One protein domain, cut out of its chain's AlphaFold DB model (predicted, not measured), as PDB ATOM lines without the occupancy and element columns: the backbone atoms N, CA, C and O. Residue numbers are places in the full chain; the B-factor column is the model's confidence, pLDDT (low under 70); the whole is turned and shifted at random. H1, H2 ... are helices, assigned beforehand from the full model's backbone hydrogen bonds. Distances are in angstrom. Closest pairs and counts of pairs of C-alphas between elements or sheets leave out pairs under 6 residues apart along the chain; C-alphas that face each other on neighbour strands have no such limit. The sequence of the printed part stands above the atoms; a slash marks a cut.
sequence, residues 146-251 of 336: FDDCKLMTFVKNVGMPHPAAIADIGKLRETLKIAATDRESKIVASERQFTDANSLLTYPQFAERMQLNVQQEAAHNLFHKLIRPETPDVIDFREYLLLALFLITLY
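This is residues 146 to 251 of the 336 residues of the protein "EF-hand domain-containing protein" of Anopheles melas (UniProt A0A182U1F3). This is a rounded cluster of helices that mostly cross one another, with the longest helix, H7, nearest the middle and both H2 and H3 packed steeply across it. H6 runs antiparallel beside H2, H5 crosses H6, and H1 and H4 lie farthest from the middle. The printed part has 106 residues with seven named helices, H1 to H7 in order, and no named strand; the class is all helix. It is compact, with a radius of gyration of the C-alphas of 13.2 A and spans of 34 by 33 by 30 A.

H7, residues 237 to 249, touches H2, residues 166 to 175, with residues 243 to 247 alone, about perpendicular at 80 degrees; the closest C-alphas, of Ile 166 and Leu 243, are 6.8 A apart. With residues 241 to 245 alone H7 touches H3, residues 183 to 190, closest at Glu 184 and Leu 241, C-alphas 6.3 A apart; the steep tilt of 68 degrees is only just short of about perpendicular. H2, the hub, touches H6, residues 217 to 224, opposite ways at a shallow tilt of 27 degrees, the closest C-alphas being Leu 172 and Ala 218, 6.1 A. H2 also touches H1, residues 146 to 157, at a steep tilt of 55 degrees, closest C-alphas Asp 148 and Ala 167, 5.5 A. H5, residues 203 to 209, touches H6 about perpendicular, closest C-alphas Tyr 203 and Phe 223, 6.6 A. H4, residues 196 to 199, is close but not clearly touching H7. In the other six helices every O i to N i+4 pair is within hydrogen-bond range; H4 is too short for one.

H1 begins at C-alpha 146 (-6.121, 15.028, -55.750) and is 16.6 A long, H2 14.4 A. H7, 18.2 A, ends at C-alpha 249 (-13.410, 7.636, -38.633).

The C-alphas of Phe 146 and Arg 192, the two farthest apart, are 38.6 A apart. The link from H6 to H7, residues 225 to 236, is long; its residues 235 to 236 pair antiparallel with 200 to 201. The printed part has no cut, and no printed residue is under pLDDT 70.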
ATOM      1  N   PHE A 146      -6.642  16.383 -55.572       84.50
ATOM      2  CA  PHE A 146      -6.121  15.028 -55.750       84.50
ATOM      3  C   PHE A 146      -6.575  14.067 -54.636       84.50
ATOM      4  O   PHE A 146      -6.885  12.906 -54.905       84.50
ATOM      5  N   ASP A 147      -6.630  14.552 -53.393       86.62
ATOM      6  CA  ASP A 147      -7.030  13.739 -52.244       86.62
ATOM      7  C   ASP A 147      -8.539  13.432 -52.267       86.62
ATOM      8  O   ASP A 147      -8.925  12.309 -51.940       86.62
ATOM      9  N   ASP A 148      -9.376  14.351 -52.771       90.94
ATOM     10  CA  ASP A 148     -10.804  14.090 -53.017       90.94
ATOM     11  C   ASP A 148     -10.988  12.940 -54.020       90.94
ATOM     12  O   ASP A 148     -11.724  11.989 -53.755       90.94
ATOM     13  N   CYS A 149     -10.261  12.963 -55.145       87.12
ATOM     14  CA  CYS A 149     -10.335  11.898 -56.151       87.12
ATOM     15  C   CYS A 149      -9.897  10.536 -55.591       87.12
ATOM     16  O   CYS A 149     -10.484   9.499 -55.921       87.12
ATOM     17  N   LYS A 150      -8.878  10.516 -54.724       87.62
ATOM     18  CA  LYS A 150      -8.442   9.288 -54.044       87.62
ATOM     19  C   LYS A 150      -9.493   8.756 -53.089       87.62
ATOM     20  O   LYS A 150      -9.728   7.550 -53.073       87.62
ATOM     21  N   LEU A 151     -10.127   9.640 -52.326       91.81
ATOM     22  CA  LEU A 151     -11.208   9.277 -51.424       91.81
ATOM     23  C   LEU A 151     -12.389   8.672 -52.196       91.81
ATOM     24  O   LEU A 151     -12.826   7.574 -51.861       91.81
ATOM     25  N   MET A 152     -12.839   9.319 -53.275       91.94
ATOM     26  CA  MET A 152     -13.903   8.798 -54.150       91.94
ATOM     27  C   MET A 152     -13.550   7.406 -54.699       91.94
ATOM     28  O   MET A 152     -14.364   6.482 -54.665       91.94
ATOM     29  N   THR A 153     -12.302   7.226 -55.145       88.56
ATOM     30  CA  THR A 153     -11.801   5.942 -55.660       88.56
ATOM     31  C   THR A 153     -11.778   4.863 -54.584       88.56
ATOM     32  O   THR A 153     -12.177   3.726 -54.838       88.56
ATOM     33  N   PHE A 154     -11.315   5.201 -53.381       91.00
ATOM     34  CA  PHE A 154     -11.301   4.279 -52.253       91.00
ATOM     35  C   PHE A 154     -12.721   3.802 -51.931       91.00
ATOM     36  O   PHE A 154     -12.968   2.599 -51.931       91.00
ATOM     37  N   VAL A 155     -13.664   4.735 -51.752       93.38
ATOM     38  CA  VAL A 155     -15.079   4.454 -51.440       93.38
ATOM     39  C   VAL A 155     -15.716   3.563 -52.510       93.38
ATOM     40  O   VAL A 155     -16.382   2.577 -52.185       93.38
ATOM     41  N   LYS A 156     -15.426   3.829 -53.790       92.00
ATOM     42  CA  LYS A 156     -15.853   2.983 -54.911       92.00
ATOM     43  C   LYS A 156     -15.288   1.565 -54.811       92.00
ATOM     44  O   LYS A 156     -16.032   0.596 -54.938       92.00
ATOM     45  N   ASN A 157     -13.985   1.430 -54.565       90.06
ATOM     46  CA  ASN A 157     -13.303   0.133 -54.522       90.06
ATOM     47  C   ASN A 157     -13.710  -0.732 -53.325       90.06
ATOM     48  O   ASN A 157     -13.612  -1.958 -53.408       90.06
ATOM     49  N   VAL A 158     -14.146  -0.120 -52.221       91.25
ATOM     50  CA  VAL A 158     -14.692  -0.847 -51.065       91.25
ATOM     51  C   VAL A 158     -16.193  -1.127 -51.185       91.25
ATOM     52  O   VAL A 158     -16.745  -1.806 -50.325       91.25
ATOM     53  N   GLY A 159     -16.851  -0.647 -52.246       92.31
ATOM     54  CA  GLY A 159     -18.263  -0.916 -52.532       92.31
ATOM     55  C   GLY A 159     -19.247  -0.127 -51.664       92.31
ATOM     56  O   GLY A 159     -20.335  -0.622 -51.386       92.31
ATOM     57  N   MET A 160     -18.863   1.062 -51.197       94.19
ATOM     58  CA  MET A 160     -19.763   1.965 -50.472       94.19
ATOM     59  C   MET A 160     -20.664   2.764 -51.434       94.19
ATOM     60  O   MET A 160     -20.289   2.973 -52.594       94.19
ATOM     61  N   PRO A 161     -21.848   3.219 -50.977       94.94
ATOM     62  CA  PRO A 161     -22.777   3.985 -51.804       94.94
ATOM     63  C   PRO A 161     -22.238   5.386 -52.123       94.94
ATOM     64  O   PRO A 161     -21.367   5.909 -51.432       94.94
ATOM     65  N   HIS A 162     -22.772   6.000 -53.182       94.69
ATOM     66  CA  HIS A 162     -22.479   7.380 -53.602       94.69
ATOM     67  C   HIS A 162     -20.983   7.767 -53.612       94.69
ATOM     68  O   HIS A 162     -20.616   8.825 -53.093       94.69
ATOM     69  N   PRO A 163     -20.087   6.969 -54.227       93.62
ATOM     70  CA  PRO A 163     -18.652   7.252 -54.199       93.62
ATOM     71  C   PRO A 163     -18.291   8.603 -54.821       93.62
ATOM     72  O   PRO A 163     -17.334   9.233 -54.387       93.62
ATOM     73  N   ALA A 164     -19.070   9.080 -55.796       91.25
ATOM     74  CA  ALA A 164     -18.868  10.391 -56.404       91.25
ATOM     75  C   ALA A 164     -19.241  11.560 -55.470       91.25
ATOM     76  O   ALA A 164     -18.735  12.664 -55.636       91.25
ATOM     77  N   ALA A 165     -20.101  11.326 -54.474       94.62
ATOM     78  CA  ALA A 165     -20.593  12.361 -53.571       94.62
ATOM     79  C   ALA A 165     -19.752  12.517 -52.297       94.62
ATOM     80  O   ALA A 165     -19.860  13.546 -51.636       94.62
ATOM     81  N   ILE A 166     -18.925  11.531 -51.926       96.06
ATOM     82  CA  ILE A 166     -18.264  11.497 -50.608       96.06
ATOM     83  C   ILE A 166     -17.443  12.759 -50.297       96.06
ATOM     84  O   ILE A 166     -17.491  13.267 -49.177       96.06
ATOM     85  N   ALA A 167     -16.714  13.285 -51.285       94.88
ATOM     86  CA  ALA A 167     -15.903  14.486 -51.113       94.88
ATOM     87  C   ALA A 167     -16.782  15.725 -50.870       94.88
ATOM     88  O   ALA A 167     -16.491  16.531 -49.985       94.88
ATOM     89  N   ASP A 168     -17.893  15.841 -51.603       95.44
ATOM     90  CA  ASP A 168     -18.857  16.928 -51.427       95.44
ATOM     91  C   ASP A 168     -19.579  16.818 -50.087       95.44
ATOM     92  O   ASP A 168     -19.729  17.820 -49.398       95.44
ATOM     93  N   ILE A 169     -19.963  15.605 -49.673       96.69
ATOM     94  CA  ILE A 169     -20.554  15.341 -48.356       96.69
ATOM     95  C   ILE A 169     -19.602  15.819 -47.256       96.69
ATOM     96  O   ILE A 169     -20.031  16.524 -46.345       96.69
ATOM     97  N   GLY A 170     -18.307  15.502 -47.352       95.19
ATOM     98  CA  GLY A 170     -17.299  15.992 -46.410       95.19
ATOM     99  C   GLY A 170     -17.257  17.519 -46.331       95.19
ATOM    100  O   GLY A 170     -17.373  18.079 -45.242       95.19
ATOM    101  N   LYS A 171     -17.170  18.199 -47.480       95.12
ATOM    102  CA  LYS A 171     -17.128  19.671 -47.556       95.12
ATOM    103  C   LYS A 171     -18.418  20.315 -47.033       95.12
ATOM    104  O   LYS A 171     -18.361  21.246 -46.235       95.12
ATOM    105  N   LEU A 172     -19.580  19.794 -47.423       96.12
ATOM    106  CA  LEU A 172     -20.888  20.309 -47.009       96.12
ATOM    107  C   LEU A 172     -21.126  20.129 -45.507       96.12
ATOM    108  O   LEU A 172     -21.690  21.021 -44.877       96.12
ATOM    109  N   ARG A 173     -20.651  19.032 -44.901       95.62
ATOM    110  CA  ARG A 173     -20.714  18.834 -43.442       95.62
ATOM    111  C   ARG A 173     -19.923  19.888 -42.668       95.62
ATOM    112  O   ARG A 173     -20.382  20.312 -41.606       95.62
ATOM    113  N   GLU A 174     -18.781  20.328 -43.198       93.75
ATOM    114  CA  GLU A 174     -18.009  21.444 -42.636       93.75
ATOM    115  C   GLU A 174     -18.753  22.776 -42.810       93.75
ATOM    116  O   GLU A 174     -18.928  23.521 -41.846       93.75
ATOM    117  N   THR A 175     -19.284  23.054 -44.008       94.25
ATOM    118  CA  THR A 175     -20.080  24.267 -44.286       94.25
ATOM    119  C   THR A 175     -21.312  24.375 -43.384       94.25
ATOM    120  O   THR A 175     -21.643  25.455 -42.896       94.25
ATOM    121  N   LEU A 176     -21.978  23.249 -43.128       94.62
ATOM    122  CA  LEU A 176     -23.140  23.149 -42.247       94.62
ATOM    123  C   LEU A 176     -22.760  23.095 -40.755       94.62
ATOM    124  O   LEU A 176     -23.647  23.070 -39.905       94.62
ATOM    125  N   LYS A 177     -21.459  23.079 -40.425       92.50
ATOM    126  CA  LYS A 177     -20.910  22.963 -39.061       92.50
ATOM    127  C   LYS A 177     -21.380  21.718 -38.300       92.50
ATOM    128  O   LYS A 177     -21.344  21.686 -37.072       92.50
ATOM    129  N   ILE A 178     -21.794  20.676 -39.017       91.94
ATOM    130  CA  ILE A 178     -22.295  19.433 -38.418       91.94
ATOM    131  C   ILE A 178     -21.119  18.569 -37.959       91.94
ATOM    132  O   ILE A 178     -21.172  17.989 -36.873       91.94
ATOM    133  N   ALA A 179     -20.024  18.568 -38.731       84.62
ATOM    134  CA  ALA A 179     -18.806  17.816 -38.428       84.62
ATOM    135  C   ALA A 179     -18.247  18.134 -37.029       84.62
ATOM    136  O   ALA A 179     -17.886  17.224 -36.287       84.62
ATOM    137  N   ALA A 180     -18.272  19.408 -36.625       83.88
ATOM    138  CA  ALA A 180     -17.800  19.857 -35.315       83.88
ATOM    139  C   ALA A 180     -18.662  19.373 -34.130       83.88
ATOM    140  O   ALA A 180     -18.205  19.384 -32.991       83.88
ATOM    141  N   THR A 181     -19.913  18.971 -34.376       85.62
ATOM    142  CA  THR A 181     -20.876  18.603 -33.319       85.62
ATOM    143  C   THR A 181     -21.016  17.099 -33.099       85.62
ATOM    144  O   THR A 181     -21.721  16.691 -32.166       85.62
ATOM    145  N   ASP A 182     -20.359  16.290 -33.939       86.94
ATOM    146  CA  ASP A 182     -20.463  14.826 -33.967       86.94
ATOM    147  C   ASP A 182     -21.927  14.340 -33.987       86.94
ATOM    148  O   ASP A 182     -22.336  13.419 -33.275       86.94
ATOM    149  N   ARG A 183     -22.770  15.046 -34.753       92.94
ATOM    150  CA  ARG A 183     -24.224  14.850 -34.740       92.94
ATOM    151  C   ARG A 183     -24.622  13.484 -35.288       92.94
ATOM    152  O   ARG A 183     -25.513  12.860 -34.724       92.94
ATOM    153  N   GLU A 184     -23.969  13.007 -36.344       96.12
ATOM    154  CA  GLU A 184     -24.292  11.713 -36.953       96.12
ATOM    155  C   GLU A 184     -24.034  10.547 -35.995       96.12
ATOM    156  O   GLU A 184     -24.904   9.693 -35.834       96.12
ATOM    157  N   SER A 185     -22.901  10.560 -35.285       94.94
ATOM    158  CA  SER A 185     -22.579   9.551 -34.267       94.94
ATOM    159  C   SER A 185     -23.612   9.539 -33.138       94.94
ATOM    160  O   SER A 185     -24.059   8.473 -32.719       94.94
ATOM    161  N   LYS A 186     -24.069  10.718 -32.687       94.94
ATOM    162  CA  LYS A 186     -25.123  10.841 -31.662       94.94
ATOM    163  C   LYS A 186     -26.467  10.290 -32.130       94.94
ATOM    164  O   LYS A 186     -27.111   9.576 -31.371       94.94
ATOM    165  N   ILE A 187     -26.875  10.606 -33.363       96.12
ATOM    166  CA  ILE A 187     -28.118  10.086 -33.957       96.12
ATOM    167  C   ILE A 187     -28.079   8.558 -34.006       96.12
ATOM    168  O   ILE A 187     -29.046   7.904 -33.626       96.12
ATOM    169  N   VAL A 188     -26.956   7.997 -34.454       96.44
ATOM    170  CA  VAL A 188     -26.767   6.548 -34.569       96.44
ATOM    171  C   VAL A 188     -26.779   5.876 -33.197       96.44
ATOM    172  O   VAL A 188     -27.418   4.843 -33.041       96.44
ATOM    173  N   ALA A 189     -26.147   6.480 -32.190       94.44
ATOM    174  CA  ALA A 189     -26.122   5.937 -30.833       94.44
ATOM    175  C   ALA A 189     -27.476   6.022 -30.103       94.44
ATOM    176  O   ALA A 189     -27.759   5.179 -29.253       94.44
ATOM    177  N   SER A 190     -28.305   7.032 -30.395       94.62
ATOM    178  CA  SER A 190     -29.595   7.222 -29.717       94.62
ATOM    179  C   SER A 190     -30.757   6.465 -30.361       94.62
ATOM    180  O   SER A 190     -31.782   6.255 -29.714       94.62
ATOM    181  N   GLU A 191     -30.647   6.114 -31.643       96.38
ATOM    182  CA  GLU A 191     -31.707   5.408 -32.358       96.38
ATOM    183  C   GLU A 191     -31.681   3.911 -32.026       96.38
ATOM    184  O   GLU A 191     -30.646   3.252 -32.113       96.38
ATOM    185  N   ARG A 192     -32.841   3.346 -31.674       96.50
ATOM    186  CA  ARG A 192     -32.952   1.913 -31.354       96.50
ATOM    187  C   ARG A 192     -32.614   1.030 -32.556       96.50
ATOM    188  O   ARG A 192     -31.995  -0.018 -32.381       96.50
ATOM    189  N   GLN A 193     -33.114   1.390 -33.736       97.19
ATOM    190  CA  GLN A 193     -32.932   0.640 -34.977       97.19
ATOM    191  C   GLN A 193     -33.272   1.525 -36.179       97.19
ATOM    192  O   GLN A 193     -34.266   2.252 -36.160       97.19
ATOM    193  N   PHE A 194     -32.516   1.381 -37.266       97.50
ATOM    194  CA  PHE A 194     -32.857   1.964 -38.562       97.50
ATOM    195  C   PHE A 194     -33.634   0.958 -39.424       97.50
ATOM    196  O   PHE A 194     -33.176  -0.150 -39.699       97.50
ATOM    197  N   THR A 195     -34.832   1.346 -39.848       96.44
ATOM    198  CA  THR A 195     -35.746   0.580 -40.707       96.44
ATOM    199  C   THR A 195     -36.190   1.447 -41.879       96.44
ATOM    200  O   THR A 195     -36.030   2.666 -41.849       96.44
ATOM    201  N   ASP A 196     -36.802   0.857 -42.902       94.31
ATOM    202  CA  ASP A 196     -37.280   1.638 -44.051       94.31
ATOM    203  C   ASP A 196     -38.305   2.710 -43.631       94.31
ATOM    204  O   ASP A 196     -38.316   3.804 -44.187       94.31
ATOM    205  N   ALA A 197     -39.080   2.455 -42.567       93.62
ATOM    206  CA  ALA A 197     -40.073   3.387 -42.034       93.62
ATOM    207  C   ALA A 197     -39.480   4.670 -41.416       93.62
ATOM    208  O   ALA A 197     -40.171   5.683 -41.376       93.62
ATOM    209  N   ASN A 198     -38.234   4.643 -40.922       95.19
ATOM    210  CA  ASN A 198     -37.572   5.815 -40.319       95.19
ATOM    211  C   ASN A 198     -36.310   6.276 -41.069       95.19
ATOM    212  O   ASN A 198     -35.665   7.232 -40.639       95.19
ATOM    213  N   SER A 199     -35.947   5.598 -42.161       96.94
ATOM    214  CA  SER A 199     -34.721   5.873 -42.921       96.94
ATOM    215  C   SER A 199     -34.986   6.430 -44.314       96.94
ATOM    216  O   SER A 199     -34.108   7.090 -44.860       96.94
ATOM    217  N   LEU A 200     -36.170   6.208 -44.890       96.81
ATOM    218  CA  LEU A 200     -36.544   6.817 -46.165       96.81
ATOM    219  C   LEU A 200     -37.097   8.219 -45.911       96.81
ATOM    220  O   LEU A 200     -38.220   8.371 -45.435       96.81
ATOM    221  N   LEU A 201     -36.279   9.238 -46.179       97.31
ATOM    222  CA  LEU A 201     -36.574  10.620 -45.798       97.31
ATOM    223  C   LEU A 201     -36.744  11.523 -47.018       97.31
ATOM    224  O   LEU A 201     -35.910  11.531 -47.923       97.31
ATOM    225  N   THR A 202     -37.788  12.350 -46.987       97.19
ATOM    226  CA  THR A 202     -37.899  13.558 -47.821       97.19
ATOM    227  C   THR A 202     -36.973  14.663 -47.307       97.19
ATOM    228  O   THR A 202     -36.483  14.605 -46.176       97.19
ATOM    229  N   TYR A 203     -36.759  15.713 -48.103       97.06
ATOM    230  CA  TYR A 203     -35.891  16.824 -47.699       97.06
ATOM    231  C   TYR A 203     -36.298  17.493 -46.367       97.06
ATOM    232  O   TYR A 203     -35.423  17.641 -45.509       97.06
ATOM    233  N   PRO A 204     -37.581  17.840 -46.115       97.06
ATOM    234  CA  PRO A 204     -37.981  18.418 -44.830       97.06
ATOM    235  C   PRO A 204     -37.688  17.496 -43.641       97.06
ATOM    236  O   PRO A 204     -37.171  17.955 -42.626       97.06
ATOM    237  N   GLN A 205     -37.949  16.192 -43.790       97.00
ATOM    238  CA  GLN A 205     -37.686  15.197 -42.744       97.00
ATOM    239  C   GLN A 205     -36.183  15.029 -42.488       97.00
ATOM    240  O   GLN A 205     -35.757  14.946 -41.339       97.00
ATOM    241  N   PHE A 206     -35.363  15.017 -43.543       97.12
ATOM    242  CA  PHE A 206     -33.904  14.999 -43.419       97.12
ATOM    243  C   PHE A 206     -33.390  16.240 -42.681       97.12
ATOM    244  O   PHE A 206     -32.592  16.117 -41.751       97.12
ATOM    245  N   ALA A 207     -33.862  17.429 -43.063       96.62
ATOM    246  CA  ALA A 207     -33.462  18.684 -42.438       96.62
ATOM    247  C   ALA A 207     -33.860  18.738 -40.956       96.62
ATOM    248  O   ALA A 207     -33.033  19.099 -40.122       96.62
ATOM    249  N   GLU A 208     -35.076  18.310 -40.608       96.19
ATOM    250  CA  GLU A 208     -35.527  18.194 -39.218       96.19
ATOM    251  C   GLU A 208     -34.649  17.217 -38.425       96.19
ATOM    252  O   GLU A 208     -34.113  17.567 -37.369       96.19
ATOM    253  N   ARG A 209     -34.425  16.014 -38.967       94.75
ATOM    254  CA  ARG A 209     -33.630  14.959 -38.326       94.75
ATOM    255  C   ARG A 209     -32.186  15.387 -38.074       94.75
ATOM    256  O   ARG A 209     -31.619  15.086 -37.025       94.75
ATOM    257  N   MET A 210     -31.608  16.116 -39.021       94.81
ATOM    258  CA  MET A 210     -30.261  16.671 -38.931       94.81
ATOM    259  C   MET A 210     -30.213  18.020 -38.202       94.81
ATOM    260  O   MET A 210     -29.121  18.568 -38.045       94.81
ATOM    261  N   GLN A 211     -31.358  18.542 -37.736       94.19
ATOM    262  CA  GLN A 211     -31.524  19.858 -37.106       94.19
ATOM    263  C   GLN A 211     -30.843  20.970 -37.927       94.19
ATOM    264  O   GLN A 211     -29.992  21.712 -37.421       94.19
ATOM    265  N   LEU A 212     -31.168  21.013 -39.218       94.69
ATOM    266  CA  LEU A 212     -30.672  21.967 -40.207       94.69
ATOM    267  C   LEU A 212     -31.762  22.965 -40.586       94.69
ATOM    268  O   LEU A 212     -32.955  22.676 -40.531       94.69
ATOM    269  N   ASN A 213     -31.336  24.144 -41.030       93.56
ATOM    270  CA  ASN A 213     -32.248  25.112 -41.615       93.56
ATOM    271  C   ASN A 213     -32.639  24.665 -43.037       93.56
ATOM    272  O   ASN A 213     -31.779  24.553 -43.907       93.56
ATOM    273  N   VAL A 214     -33.939  24.464 -43.271       91.56
ATOM    274  CA  VAL A 214     -34.525  24.047 -44.562       91.56
ATOM    275  C   VAL A 214     -34.271  25.067 -45.683       91.56
ATOM    276  O   VAL A 214     -34.299  24.721 -46.856       91.56
ATOM    277  N   GLN A 215     -34.003  26.329 -45.344       92.88
ATOM    278  CA  GLN A 215     -33.700  27.377 -46.327       92.88
ATOM    279  C   GLN A 215     -32.210  27.458 -46.680       92.88
ATOM    280  O   GLN A 215     -31.811  28.255 -47.526       92.88
ATOM    281  N   GLN A 216     -31.357  26.680 -46.010       93.56
ATOM    282  CA  GLN A 216     -29.924  26.725 -46.253       93.56
ATOM    283  C   GLN A 216     -29.561  25.904 -47.494       93.56
ATOM    284  O   GLN A 216     -29.701  24.683 -47.510       93.56
ATOM    285  N   GLU A 217     -28.990  26.568 -48.500       95.69
ATOM    286  CA  GLU A 217     -28.599  25.947 -49.774       95.69
ATOM    287  C   GLU A 217     -27.667  24.741 -49.582       95.69
ATOM    288  O   GLU A 217     -27.874  23.686 -50.174       95.69
ATOM    289  N   ALA A 218     -26.689  24.840 -48.675       95.38
ATOM    290  CA  ALA A 218     -25.780  23.733 -48.372       95.38
ATOM    291  C   ALA A 218     -26.511  22.476 -47.854       95.38
ATOM    292  O   ALA A 218     -26.071  21.361 -48.128       95.38
ATOM    293  N   ALA A 219     -27.635  22.632 -47.142       95.88
ATOM    294  CA  ALA A 219     -28.427  21.503 -46.660       95.88
ATOM    295  C   ALA A 219     -29.192  20.842 -47.814       95.88
ATOM    296  O   ALA A 219     -29.260  19.616 -47.883       95.88
ATOM    297  N   HIS A 220     -29.724  21.649 -48.737       95.81
ATOM    298  CA  HIS A 220     -30.374  21.154 -49.947       95.81
ATOM    299  C   HIS A 220     -29.377  20.424 -50.857       95.81
ATOM    300  O   HIS A 220     -29.634  19.301 -51.283       95.81
ATOM    301  N   ASN A 221     -28.193  21.007 -51.063       96.06
ATOM    302  CA  ASN A 221     -27.113  20.392 -51.829       96.06
ATOM    303  C   ASN A 221     -26.672  19.060 -51.211       96.06
ATOM    304  O   ASN A 221     -26.454  18.099 -51.941       96.06
ATOM    305  N   LEU A 222     -26.591  18.967 -49.879       96.69
ATOM    306  CA  LEU A 222     -26.248  17.715 -49.202       96.69
ATOM    307  C   LEU A 222     -27.296  16.623 -49.446       96.69
ATOM    308  O   LEU A 222     -26.931  15.500 -49.782       96.69
ATOM    309  N   PHE A 223     -28.580  16.959 -49.317       97.00
ATOM    310  CA  PHE A 223     -29.674  16.036 -49.616       97.00
ATOM    311  C   PHE A 223     -29.639  15.584 -51.081       97.00
ATOM    312  O   PHE A 223     -29.669  14.390 -51.369       97.00
ATOM    313  N   HIS A 224     -29.482  16.530 -52.008       95.81
ATOM    314  CA  HIS A 224     -29.466  16.255 -53.441       95.81
ATOM    315  C   HIS A 224     -28.323  15.317 -53.859       95.81
ATOM    316  O   HIS A 224     -28.469  14.535 -54.796       95.81
ATOM    317  N   LYS A 225     -27.183  15.340 -53.158       95.62
ATOM    318  CA  LYS A 225     -26.049  14.433 -53.420       95.62
ATOM    319  C   LYS A 225     -26.349  12.956 -53.139       95.62
ATOM    320  O   LYS A 225     -25.558  12.110 -53.547       95.62
ATOM    321  N   LEU A 226     -27.452  12.659 -52.454       96.06
ATOM    322  CA  LEU A 226     -27.864  11.312 -52.052       96.06
ATOM    323  C   LEU A 226     -29.072  10.798 -52.851       96.06
ATOM    324  O   LEU A 226     -29.454   9.638 -52.696       96.06
ATOM    325  N   ILE A 227     -29.680  11.648 -53.686       94.25
ATOM    326  CA  ILE A 227     -30.838  11.284 -54.504       94.25
ATOM    327  C   ILE A 227     -30.431  10.228 -55.533       94.25
ATOM    328  O   ILE A 227     -29.410  10.344 -56.215       94.25
ATOM    329  N   ARG A 228     -31.272   9.201 -55.664       91.88
ATOM    330  CA  ARG A 228     -31.155   8.171 -56.696       91.88
ATOM    331  C   ARG A 228     -32.134   8.480 -57.834       91.88
ATOM    332  O   ARG A 228     -33.256   8.893 -57.541       91.88
ATOM    333  N   PRO A 229     -31.765   8.266 -59.111       88.75
ATOM    334  CA  PRO A 229     -32.668   8.506 -60.241       88.75
ATOM    335  C   PRO A 229     -34.008   7.767 -60.126       88.75
ATOM    336  O   PRO A 229     -35.027   8.255 -60.606       88.75
ATOM    337  N   GLU A 230     -34.014   6.602 -59.477       90.38
ATOM    338  CA  GLU A 230     -35.203   5.773 -59.279       90.38
ATOM    339  C   GLU A 230     -36.147   6.324 -58.198       90.38
ATOM    340  O   GLU A 230     -37.337   6.012 -58.204       90.38
ATOM    341  N   THR A 231     -35.631   7.135 -57.270       87.88
ATOM    342  CA  THR A 231     -36.371   7.698 -56.134       87.88
ATOM    343  C   THR A 231     -35.996   9.173 -55.945       87.88
ATOM    344  O   THR A 231     -35.226   9.504 -55.042       87.88
ATOM    345  N   PRO A 232     -36.507  10.081 -56.797       87.25
ATOM    346  CA  PRO A 232     -36.033  11.464 -56.863       87.25
ATOM    347  C   PRO A 232     -36.348  12.293 -55.608       87.25
ATOM    348  O   PRO A 232     -35.615  13.226 -55.295       87.25
ATOM    349  N   ASP A 233     -37.405  11.947 -54.870       92.06
ATOM    350  CA  ASP A 233     -37.905  12.763 -53.752       92.06
ATOM    351  C   ASP A 233     -37.489  12.249 -52.366       92.06
ATOM    352  O   ASP A 233     -37.745  12.905 -51.350       92.06
ATOM    353  N   VAL A 234     -36.868  11.069 -52.305       95.56
ATOM    354  CA  VAL A 234     -36.497  10.409 -51.049       95.56
ATOM    355  C   VAL A 234     -35.078   9.866 -51.103       95.56
ATOM    356  O   VAL A 234     -34.617   9.361 -52.125       95.56
ATOM    357  N   ILE A 235     -34.399   9.937 -49.965       96.81
ATOM    358  CA  ILE A 235     -33.070   9.357 -49.769       96.81
ATOM    359  C   ILE A 235     -33.143   8.227 -48.750       96.81
ATOM    360  O   ILE A 235     -34.012   8.230 -47.876       96.81
ATOM    361  N   ASP A 236     -32.183   7.308 -48.801       96.81
ATOM    362  CA  ASP A 236     -31.926   6.402 -47.685       96.81
ATOM    363  C   ASP A 236     -30.930   7.052 -46.714       96.81
ATOM    364  O   ASP A 236     -29.729   7.160 -46.972       96.81
ATOM    365  N   PHE A 237     -31.435   7.488 -45.564       97.56
ATOM    366  CA  PHE A 237     -30.653   8.142 -44.522       97.56
ATOM    367  C   PHE A 237     -29.540   7.248 -43.956       97.56
ATOM    368  O   PHE A 237     -28.514   7.761 -43.506       97.56
ATOM    369  N   ARG A 238     -29.683   5.916 -44.031       97.50
ATOM    370  CA  ARG A 238     -28.629   4.979 -43.610       97.50
ATOM    371  C   ARG A 238     -27.389   5.116 -44.487       97.50
ATOM    372  O   ARG A 238     -26.277   5.009 -43.975       97.50
ATOM    373  N   GLU A 239     -27.558   5.394 -45.781       96.69
ATOM    374  CA  GLU A 239     -26.441   5.610 -46.706       96.69
ATOM    375  C   GLU A 239     -25.687   6.896 -46.368       96.69
ATOM    376  O   GLU A 239     -24.458   6.898 -46.336       96.69
ATOM    377  N   TYR A 240     -26.410   7.969 -46.031       97.50
ATOM    378  CA  TYR A 240     -25.790   9.198 -45.534       97.50
ATOM    379  C   TYR A 240     -24.989   8.953 -44.252       97.50
ATOM    380  O   TYR A 240     -23.819   9.331 -44.176       97.50
ATOM    381  N   LEU A 241     -25.604   8.307 -43.256       97.81
ATOM    382  CA  LEU A 241     -24.959   8.028 -41.974       97.81
ATOM    383  C   LEU A 241     -23.718   7.154 -42.153       97.81
ATOM    384  O   LEU A 241     -22.681   7.457 -41.569       97.81
ATOM    385  N   LEU A 242     -23.783   6.128 -43.006       97.69
ATOM    386  CA  LEU A 242     -22.638   5.286 -43.349       97.69
ATOM    387  C   LEU A 242     -21.454   6.122 -43.859       97.69
ATOM    388  O   LEU A 242     -20.336   5.982 -43.361       97.69
ATOM    389  N   LEU A 243     -21.702   7.015 -44.823       97.44
ATOM    390  CA  LEU A 243     -20.674   7.870 -45.423       97.44
ATOM    391  C   LEU A 243     -20.138   8.908 -44.426       97.44
ATOM    392  O   LEU A 243     -18.931   9.140 -44.362       97.44
ATOM    393  N   ALA A 244     -21.009   9.506 -43.613       97.25
ATOM    394  CA  ALA A 244     -20.615  10.476 -42.597       97.25
ATOM    395  C   ALA A 244     -19.758   9.838 -41.491       97.25
ATOM    396  O   ALA A 244     -18.694  10.364 -41.161       97.25
ATOM    397  N   LEU A 245     -20.173   8.685 -40.962       97.00
ATOM    398  CA  LEU A 245     -19.417   7.912 -39.972       97.00
ATOM    399  C   LEU A 245     -18.068   7.444 -40.532       97.00
ATOM    400  O   LEU A 245     -17.054   7.501 -39.833       97.00
ATOM    401  N   PHE A 246     -18.028   7.044 -41.805       96.25
ATOM    402  CA  PHE A 246     -16.784   6.700 -42.487       96.25
ATOM    403  C   PHE A 246     -15.818   7.896 -42.537       96.25
ATOM    404  O   PHE A 246     -14.646   7.756 -42.191       96.25
ATOM    405  N   LEU A 247     -16.305   9.095 -42.879       95.50
ATOM    406  CA  LEU A 247     -15.499  10.323 -42.864       95.50
ATOM    407  C   LEU A 247     -15.003  10.683 -41.455       95.50
ATOM    408  O   LEU A 247     -13.832  11.021 -41.289       95.50
ATOM    409  N   ILE A 248     -15.860  10.573 -40.432       94.88
ATOM    410  CA  ILE A 248     -15.514  10.838 -39.019       94.88
ATOM    411  C   ILE A 248     -14.385   9.913 -38.527       94.88
ATOM    412  O   ILE A 248     -13.582  10.281 -37.661       94.88
ATOM    413  N   THR A 249     -14.326   8.697 -39.067       94.50
ATOM    414  CA  THR A 249     -13.410   7.636 -38.633       94.50
ATOM    415  C   THR A 249     -12.272   7.363 -39.615       94.50
ATOM    416  O   THR A 249     -11.463   6.476 -39.363       94.50
ATOM    417  N   LEU A 250     -12.145   8.152 -40.689       92.06
ATOM    418  CA  LEU A 250     -11.262   7.879 -41.828       92.06
ATOM    419  C   LEU A 250      -9.813   7.549 -41.428       92.06
ATOM    420  O   LEU A 250      -9.233   6.567 -41.889       92.06
ATOM    421  N   TYR A 251      -9.247   8.349 -40.523       91.38
ATOM    422  CA  TYR A 251      -7.864   8.209 -40.049       91.38
ATOM    423  C   TYR A 251      -7.743   7.518 -38.685       91.38
ATOM    424  O   TYR A 251      -6.647   7.437 -38.131       91.38
TER     425      TYR A 251